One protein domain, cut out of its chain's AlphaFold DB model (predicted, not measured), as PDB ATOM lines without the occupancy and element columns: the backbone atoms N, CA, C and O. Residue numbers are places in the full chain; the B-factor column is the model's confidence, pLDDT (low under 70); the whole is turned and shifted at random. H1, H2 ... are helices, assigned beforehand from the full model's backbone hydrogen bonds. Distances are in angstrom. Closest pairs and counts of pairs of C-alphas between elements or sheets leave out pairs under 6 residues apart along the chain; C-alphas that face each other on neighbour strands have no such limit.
ATOM      1  N   ASP A  50     190.786 253.748 312.158       83.19
ATOM      2  CA  ASP A  50     189.359 253.455 312.161       83.19
ATOM      3  C   ASP A  50     189.050 252.281 311.231       83.19
ATOM      4  O   ASP A  50     189.588 252.153 310.126       83.19
ATOM      5  N   MET A  51     188.193 251.384 311.705       82.50
ATOM      6  CA  MET A  51     187.905 250.139 311.006       82.50
ATOM      7  C   MET A  51     187.207 250.372 309.667       82.50
ATOM      8  O   MET A  51     187.556 249.698 308.696       82.50
ATOM      9  N   CYS A  52     186.291 251.338 309.583       84.75
ATOM     10  CA  CYS A  52     185.571 251.665 308.355       84.75
ATOM     11  C   CYS A  52     186.523 252.244 307.307       84.75
ATOM     12  O   CYS A  52     186.467 251.882 306.132       84.75
ATOM     13  N   VAL A  53     187.462 253.083 307.739       84.94
ATOM     14  CA  VAL A  53     188.472 253.686 306.860       84.94
ATOM     15  C   VAL A  53     189.454 252.640 306.345       84.94
ATOM     16  O   VAL A  53     189.771 252.605 305.154       84.94
ATOM     17  N   ARG A  54     189.892 251.725 307.213       86.06
ATOM     18  CA  ARG A  54     190.764 250.615 306.812       86.06
ATOM     19  C   ARG A  54     190.063 249.634 305.875       86.06
ATOM     20  O   ARG A  54     190.694 249.159 304.938       86.06
ATOM     21  N   ALA A  55     188.776 249.354 306.085       90.31
ATOM     22  CA  ALA A  55     187.975 248.542 305.167       90.31
ATOM     23  C   ALA A  55     187.843 249.204 303.781       90.31
ATOM     24  O   ALA A  55     187.902 248.524 302.760       90.31
ATOM     25  N   LYS A  56     187.765 250.538 303.744       90.56
ATOM     26  CA  LYS A  56     187.766 251.369 302.533       90.56
ATOM     27  C   LYS A  56     189.156 251.631 301.924       90.56
ATOM     28  O   LYS A  56     189.278 252.402 300.976       90.56
ATOM     29  N   THR A  57     190.209 251.004 302.443       88.75
ATOM     30  CA  THR A  57     191.574 251.142 301.922       88.75
ATOM     31  C   THR A  57     192.014 249.840 301.266       88.75
ATOM     32  O   THR A  57     191.897 248.771 301.864       88.75
ATOM     33  N   CYS A  58     192.566 249.913 300.052       88.62
ATOM     34  CA  CYS A  58     193.106 248.733 299.385       88.62
ATOM     35  C   CYS A  58     194.274 248.148 300.207       88.62
ATOM     36  O   CYS A  58     195.222 248.878 300.516       88.62
ATOM     37  N   PRO A  59     194.270 246.840 300.534       85.12
ATOM     38  CA  PRO A  59     195.318 246.227 301.353       85.12
ATOM     39  C   PRO A  59     196.647 246.041 300.602       85.12
ATOM     40  O   PRO A  59     197.645 245.694 301.225       85.12
ATOM     41  N   PHE A  60     196.671 246.271 299.284       83.56
ATOM     42  CA  PHE A  60     197.853 246.095 298.432       83.56
ATOM     43  C   PHE A  60     198.379 247.423 297.890       83.56
ATOM     44  O   PHE A  60     199.534 247.765 298.117       83.56
ATOM     45  N   CYS A  61     197.523 248.175 297.189       82.69
ATOM     46  CA  CYS A  61     197.860 249.485 296.630       82.69
ATOM     47  C   CYS A  61     197.824 250.597 297.657       82.69
ATOM     48  O   CYS A  61     198.265 251.694 297.353       82.69
ATOM     49  N   ILE A  62     197.272 250.352 298.849       80.88
ATOM     50  CA  ILE A  62     197.303 251.317 299.946       80.88
ATOM     51  C   ILE A  62     196.456 252.587 299.684       80.88
ATOM     52  O   ILE A  62     196.342 253.450 300.551       80.88
ATOM     53  N   VAL A  63     195.770 252.651 298.545       82.56
ATOM     54  CA  VAL A  63     194.853 253.724 298.159       82.56
ATOM     55  C   VAL A  63     193.563 253.654 298.977       82.56
ATOM     56  O   VAL A  63     192.938 252.593 299.078       82.56
ATOM     57  N   TYR A  64     193.174 254.789 299.556       86.38
ATOM     58  CA  TYR A  64     191.882 254.980 300.215       86.38
ATOM     59  C   TYR A  64     190.796 255.326 299.191       86.38
ATOM     60  O   TYR A  64     191.050 256.050 298.229       86.38
ATOM     61  N   PHE A  65     189.586 254.828 299.424       85.94
ATOM     62  CA  PHE A  65     188.407 255.109 298.619       85.94
ATOM     63  C   PHE A  65     187.293 255.649 299.509       85.94
ATOM     64  O   PHE A  65     186.980 255.055 300.535       85.94
ATOM     65  N   ASP A  66     186.610 256.705 299.081       84.50
ATOM     66  CA  ASP A  66     185.495 257.252 299.861       84.50
ATOM     67  C   ASP A  66     184.314 256.270 299.963       84.50
ATOM     68  O   ASP A  66     183.583 256.293 300.948       84.50
ATOM     69  N   CYS A  67     184.169 255.352 298.997       87.12
ATOM     70  CA  CYS A  67     183.084 254.372 298.919       87.12
ATOM     71  C   CYS A  67     183.598 252.924 298.967       87.12
ATOM     72  O   CYS A  67     184.424 252.513 298.143       87.12
ATOM     73  N   ILE A  68     183.046 252.100 299.870       90.25
ATOM     74  CA  ILE A  68     183.463 250.695 300.037       90.25
ATOM     75  C   ILE A  68     183.248 249.867 298.761       90.25
ATOM     76  O   ILE A  68     184.097 249.055 298.392       90.25
ATOM     77  N   GLY A  69     182.175 250.134 298.011       88.38
ATOM     78  CA  GLY A  69     181.906 249.454 296.744       88.38
ATOM     79  C   GLY A  69     182.999 249.668 295.702       88.38
ATOM     80  O   GLY A  69     183.363 248.719 295.000       88.38
ATOM     81  N   THR A  70     183.563 250.879 295.651       89.00
ATOM     82  CA  THR A  70     184.676 251.216 294.752       89.00
ATOM     83  C   THR A  70     185.976 250.541 295.183       89.00
ATOM     84  O   THR A  70     186.650 249.953 294.337       89.00
ATOM     85  N   CYS A  71     186.265 250.497 296.490       90.62
ATOM     86  CA  CYS A  71     187.404 249.753 297.027       90.62
ATOM     87  C   CYS A  71     187.307 248.260 296.683       90.62
ATOM     88  O   CYS A  71     188.256 247.677 296.163       90.62
ATOM     89  N   VAL A  72     186.142 247.640 296.897       90.25
ATOM     90  CA  VAL A  72     185.913 246.221 296.575       90.25
ATOM     91  C   VAL A  72     186.060 245.958 295.076       90.25
ATOM     92  O   VAL A  72     186.698 244.980 294.685       90.25
ATOM     93  N   SER A  73     185.543 246.844 294.216       88.00
ATOM     94  CA  SER A  73     185.742 246.743 292.761       88.00
ATOM     95  C   SER A  73     187.220 246.788 292.387       88.00
ATOM     96  O   SER A  73     187.679 245.982 291.584       88.00
ATOM     97  N   HIS A  74     187.974 247.713 292.979       89.81
ATOM     98  CA  HIS A  74     189.402 247.836 292.725       89.81
ATOM     99  C   HIS A  74     190.158 246.573 293.161       89.81
ATOM    100  O   HIS A  74     190.893 245.999 292.358       89.81
ATOM    101  N   VAL A  75     189.938 246.102 294.394       88.69
ATOM    102  CA  VAL A  75     190.622 244.919 294.939       88.69
ATOM    103  C   VAL A  75     190.310 243.671 294.117       88.69
ATOM    104  O   VAL A  75     191.226 242.946 293.742       88.69
ATOM    105  N   THR A  76     189.046 243.447 293.759       86.38
ATOM    106  CA  THR A  76     188.653 242.276 292.956       86.38
ATOM    107  C   THR A  76     189.234 242.296 291.541       86.38
ATOM    108  O   THR A  76     189.634 241.245 291.038       86.38
ATOM    109  N   ALA A  77     189.320 243.468 290.902       84.69
ATOM    110  CA  ALA A  77     189.830 243.597 289.539       84.69
ATOM    111  C   ALA A  77     191.366 243.572 289.458       84.69
ATOM    112  O   ALA A  77     191.924 242.948 288.557       84.69
ATOM    113  N   GLN A  78     192.052 244.261 290.376       85.25
ATOM    114  CA  GLN A  78     193.508 244.468 290.324       85.25
ATOM    115  C   GLN A  78     194.290 243.471 291.186       85.25
ATOM    116  O   GLN A  78     195.452 243.164 290.901       85.25
ATOM    117  N   HIS A  79     193.649 242.914 292.213       84.44
ATOM    118  CA  HIS A  79     194.244 241.958 293.145       84.44
ATOM    119  C   HIS A  79     193.388 240.692 293.276       84.44
ATOM    120  O   HIS A  79     193.040 240.294 294.393       84.44
ATOM    121  N   PRO A  80     193.046 240.029 292.152       79.25
ATOM    122  CA  PRO A  80     192.269 238.802 292.210       79.25
ATOM    123  C   PRO A  80     193.013 237.762 293.045       79.25
ATOM    124  O   PRO A  80     194.248 237.724 293.047       79.25
ATOM    125  N   GLN A  81     192.265 236.904 293.737       75.19
ATOM    126  CA  GLN A  81     192.843 235.809 294.506       75.19
ATOM    127  C   GLN A  81     193.797 235.002 293.614       75.19
ATOM    128  O   GLN A  81     193.428 234.528 292.537       75.19
ATOM    129  N   ARG A  82     195.057 234.895 294.042       73.50
ATOM    130  CA  ARG A  82     196.122 234.294 293.235       73.50
ATOM    131  C   ARG A  82     196.294 232.821 293.592       73.50
ATOM    132  O   ARG A  82     195.853 232.358 294.646       73.50
ATOM    133  N   ASN A  83     196.966 232.083 292.704       65.12
ATOM    134  CA  ASN A  83     197.305 230.673 292.908       65.12
ATOM    135  C   ASN A  83     197.938 230.415 294.288       65.12
ATOM    136  O   ASN A  83     198.583 231.287 294.871       65.12
ATOM    137  N   VAL A  84     197.817 229.171 294.764       64.19
ATOM    138  CA  VAL A  84     198.260 228.688 296.091       64.19
ATOM    139  C   VAL A  84     199.726 229.035 296.423       64.19
ATOM    140  O   VAL A  84     200.096 229.126 297.589       64.19
ATOM    141  N   PHE A  85     200.552 229.309 295.411       63.78
ATOM    142  CA  PHE A  85     201.954 229.712 295.546       63.78
ATOM    143  C   PHE A  85     202.182 231.149 296.048       63.78
ATOM    144  O   PHE A  85     203.332 231.539 296.234       63.78
ATOM    145  N   GLN A  86     201.131 231.943 296.285       69.62
ATOM    146  CA  GLN A  86     201.241 233.274 296.903       69.62
ATOM    147  C   GLN A  86     200.448 233.352 298.222       69.62
ATOM    148  O   GLN A  86     199.477 234.106 298.327       69.62
ATOM    149  N   PRO A  87     200.852 232.584 299.254       73.25
ATOM    150  CA  PRO A  87     200.111 232.478 300.510       73.25
ATOM    151  C   PRO A  87     199.997 233.816 301.252       73.25
ATOM    152  O   PRO A  87     198.949 234.093 301.826       73.25
ATOM    153  N   ALA A  88     201.018 234.677 301.184       74.50
ATOM    154  CA  ALA A  88     200.980 236.005 301.800       74.50
ATOM    155  C   ALA A  88     199.923 236.925 301.159       74.50
ATOM    156  O   ALA A  88     199.185 237.598 301.871       74.50
ATOM    157  N   HIS A  89     199.792 236.900 299.827       78.69
ATOM    158  CA  HIS A  89     198.772 237.673 299.109       78.69
ATOM    159  C   HIS A  89     197.362 237.228 299.508       78.69
ATOM    160  O   HIS A  89     196.506 238.048 299.824       78.69
ATOM    161  N   ASN A  90     197.130 235.915 299.531       79.56
ATOM    162  CA  ASN A  90     195.828 235.362 299.892       79.56
ATOM    163  C   ASN A  90     195.494 235.599 301.373       79.56
ATOM    164  O   ASN A  90     194.344 235.876 301.694       79.56
ATOM    165  N   ALA A  91     196.486 235.555 302.269       83.50
ATOM    166  CA  ALA A  91     196.299 235.902 303.676       83.50
ATOM    167  C   ALA A  91     195.919 237.380 303.861       83.50
ATOM    168  O   ALA A  91     194.980 237.671 304.600       83.50
ATOM    169  N   ALA A  92     196.594 238.296 303.156       83.50
ATOM    170  CA  ALA A  92     196.275 239.722 303.187       83.50
ATOM    171  C   ALA A  92     194.863 240.006 302.649       83.50
ATOM    172  O   ALA A  92     194.111 240.753 303.276       83.50
ATOM    173  N   LEU A  93     194.474 239.358 301.542       87.00
ATOM    174  CA  LEU A  93     193.125 239.474 300.982       87.00
ATOM    175  C   LEU A  93     192.062 238.990 301.979       87.00
ATOM    176  O   LEU A  93     191.137 239.734 302.282       87.00
ATOM    177  N   LEU A  94     192.238 237.800 302.562       89.06
ATOM    178  CA  LEU A  94     191.311 237.244 303.558       89.06
ATOM    179  C   LEU A  94     191.205 238.112 304.817       89.06
ATOM    180  O   LEU A  94     190.130 238.247 305.401       89.06
ATOM    181  N   GLN A  95     192.321 238.679 305.280       89.12
ATOM    182  CA  GLN A  95     192.321 239.576 306.432       89.12
ATOM    183  C   GLN A  95     191.532 240.854 306.135       89.12
ATOM    184  O   GLN A  95     190.771 241.314 306.987       89.12
ATOM    185  N   TRP A  96     191.696 241.408 304.935       91.44
ATOM    186  CA  TRP A  96     190.937 242.568 304.493       91.44
ATOM    187  C   TRP A  96     189.449 242.245 304.315       91.44
ATOM    188  O   TRP A  96     188.622 242.983 304.834       91.44
ATOM    189  N   GLU A  97     189.085 241.116 303.702       91.56
ATOM    190  CA  GLU A  97     187.682 240.691 303.570       91.56
ATOM    191  C   GLU A  97     186.993 240.559 304.935       91.56
ATOM    192  O   GLU A  97     185.877 241.040 305.121       91.56
ATOM    193  N   ARG A  98     187.679 239.976 305.929       91.31
ATOM    194  CA  ARG A  98     187.172 239.923 307.311       91.31
ATOM    195  C   ARG A  98     186.964 241.313 307.895       91.31
ATOM    196  O   ARG A  98     185.978 241.535 308.583       91.31
ATOM    197  N   LEU A  99     187.889 242.237 307.651       90.50
ATOM    198  CA  LEU A  99     187.756 243.612 308.121       90.50
ATOM    199  C   LEU A  99     186.559 244.317 307.469       90.50
ATOM    200  O   LEU A  99     185.821 245.001 308.174       90.50
ATOM    201  N   VAL A 100     186.349 244.119 306.163       91.50
ATOM    202  CA  VAL A 100     185.177 244.635 305.444       91.50
ATOM    203  C   VAL A 100     183.897 244.076 306.044       91.50
ATOM    204  O   VAL A 100     183.002 244.855 306.319       91.50
ATOM    205  N   GLU A 101     183.819 242.777 306.324       90.25
ATOM    206  CA  GLU A 101     182.614 242.178 306.912       90.25
ATOM    207  C   GLU A 101     182.338 242.679 308.341       90.25
ATOM    208  O   GLU A 101     181.186 242.803 308.742       90.25
ATOM    209  N   ILE A 102     183.375 242.995 309.124       90.12
ATOM    210  CA  ILE A 102     183.184 243.568 310.464       90.12
ATOM    211  C   ILE A 102     182.715 245.030 310.375       90.12
ATOM    212  O   ILE A 102     181.868 245.444 311.163       90.12
ATOM    213  N   ALA A 103     183.273 245.819 309.449       88.88
ATOM    214  CA  ALA A 103     182.947 247.240 309.300       88.88
ATOM    215  C   ALA A 103     181.646 247.489 308.511       88.88
ATOM    216  O   ALA A 103     180.918 248.430 308.805       88.88
ATOM    217  N   PHE A 104     181.352 246.632 307.533       88.75
ATOM    218  CA  PHE A 104     180.207 246.686 306.622       88.75
ATOM    219  C   PHE A 104     179.574 245.283 306.500       88.75
ATOM    220  O   PHE A 104     179.761 244.601 305.487       88.75
ATOM    221  N   PRO A 105     178.845 244.818 307.533       89.56
ATOM    222  CA  PRO A 105     178.275 243.472 307.556       89.56
ATOM    223  C   PRO A 105     177.372 243.191 306.351       89.56
ATOM    224  O   PRO A 105     176.521 244.004 306.004       89.56
ATOM    225  N   GLY A 106     177.542 242.029 305.718       85.62
ATOM    226  CA  GLY A 106     176.765 241.597 304.554       85.62
ATOM    227  C   GLY A 106     177.231 242.159 303.208       85.62
ATOM    228  O   GLY A 106     176.904 241.573 302.175       85.62
ATOM    229  N   PHE A 107     178.065 243.207 303.183       86.81
ATOM    230  CA  PHE A 107     178.413 243.917 301.946       86.81
ATOM    231  C   PHE A 107     179.033 243.008 300.874       86.81
ATOM    232  O   PHE A 107     178.679 243.078 299.696       86.81
ATOM    233  N   LEU A 108     179.949 242.120 301.272       85.12
ATOM    234  CA  LEU A 108     180.607 241.194 300.344       85.12
ATOM    235  C   LEU A 108     179.663 240.094 299.832       85.12
ATOM    236  O   LEU A 108     179.880 239.556 298.747       85.12
ATOM    237  N   ARG A 109     178.612 239.759 300.593       82.50
ATOM    238  CA  ARG A 109     177.613 238.744 300.216       82.50
ATOM    239  C   ARG A 109     176.594 239.292 299.227       82.50
ATOM    240  O   ARG A 109     176.216 238.577 298.304       82.50
ATOM    241  N   ASP A 110     176.194 240.546 299.411       77.31
ATOM    242  CA  ASP A 110     175.208 241.219 298.563       77.31
ATOM    243  C   ASP A 110     175.818 241.712 297.240       77.31
ATOM    244  O   ASP A 110     175.106 242.017 296.281       77.31
ATOM    245  N   HIS A 111     177.153 241.733 297.152       68.88
ATOM    246  CA  HIS A 111     177.885 242.162 295.966       68.88
ATOM    247  C   HIS A 111     179.034 241.212 295.580       68.88
ATOM    248  O   HIS A 111     180.207 241.606 295.632       68.88
ATOM    249  N   PRO A 112     178.727 239.977 295.141       60.28
ATOM    250  CA  PRO A 112     179.744 239.012 294.747       60.28
ATOM    251  C   PRO A 112     180.547 239.502 293.532       60.28
ATOM    252  O   PRO A 112     180.021 240.123 292.605       60.28
ATOM    253  N   ALA A 113     181.840 239.166 293.508       56.94
ATOM    254  CA  ALA A 113     182.787 239.578 292.468       56.94
ATOM    255  C   ALA A 113     182.363 239.200 291.027       56.94
ATOM    256  O   ALA A 113     182.872 239.779 290.069       56.94
TER     257      ALA A 113
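What this domain is: This is residues 50 to 113 of the 150 residues of an uncharacterized protein of Caenorhabditis nigoni (UniProt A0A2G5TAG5). Two helices, H3 and the shorter H2, run side by side in a loose pair, the chain folding back between them, and short H1 and H4 pack on the later part of H3. Residues 83 to 88 stick out at the far end. The 64 printed residues hold four named helices, H1 to H4 in chain order, and no named strand: all helix, compact, radius of gyration of the C-alphas 11.0 A, spans 31 by 23 by 19 A.

Where its parts are: Find C-alpha 87 at (200.111, 232.478, 300.510); from there H3 runs 24.3 A to residue 103. H2, residues 68 to 78, is 15.3 A long. H1 is residues 51 to 55, beginning at (187.905, 250.139, 311.006), and H4 residues 107 to 110.

How they stand to each other: Look at H3 first: its residues 96 to 103 touch H1, closest C-alphas Ala 55 and Val 100, 4.8 A. Its residues 97 to 101 touch H4, closest C-alphas Glu 101 and Phe 107, 6.7 A. H2 and H3 are near each other, closest C-alphas 8.3 A; H2 and H4 are also near each other, with 6 pairs of C-alphas within 10 A. H1 and H2 are close but not clearly touching, 7.2 A between the C-alphas of Ala 55 and Ile 68. In H1, H2 and H3 every O i to N i+4 pair is within hydrogen-bond range; H4 is too short for one.

The domain as a whole: The printed part has no cut. The H1 to H2 link is long. Residues 83 to 86 and 111 to 113 have pLDDT under 70.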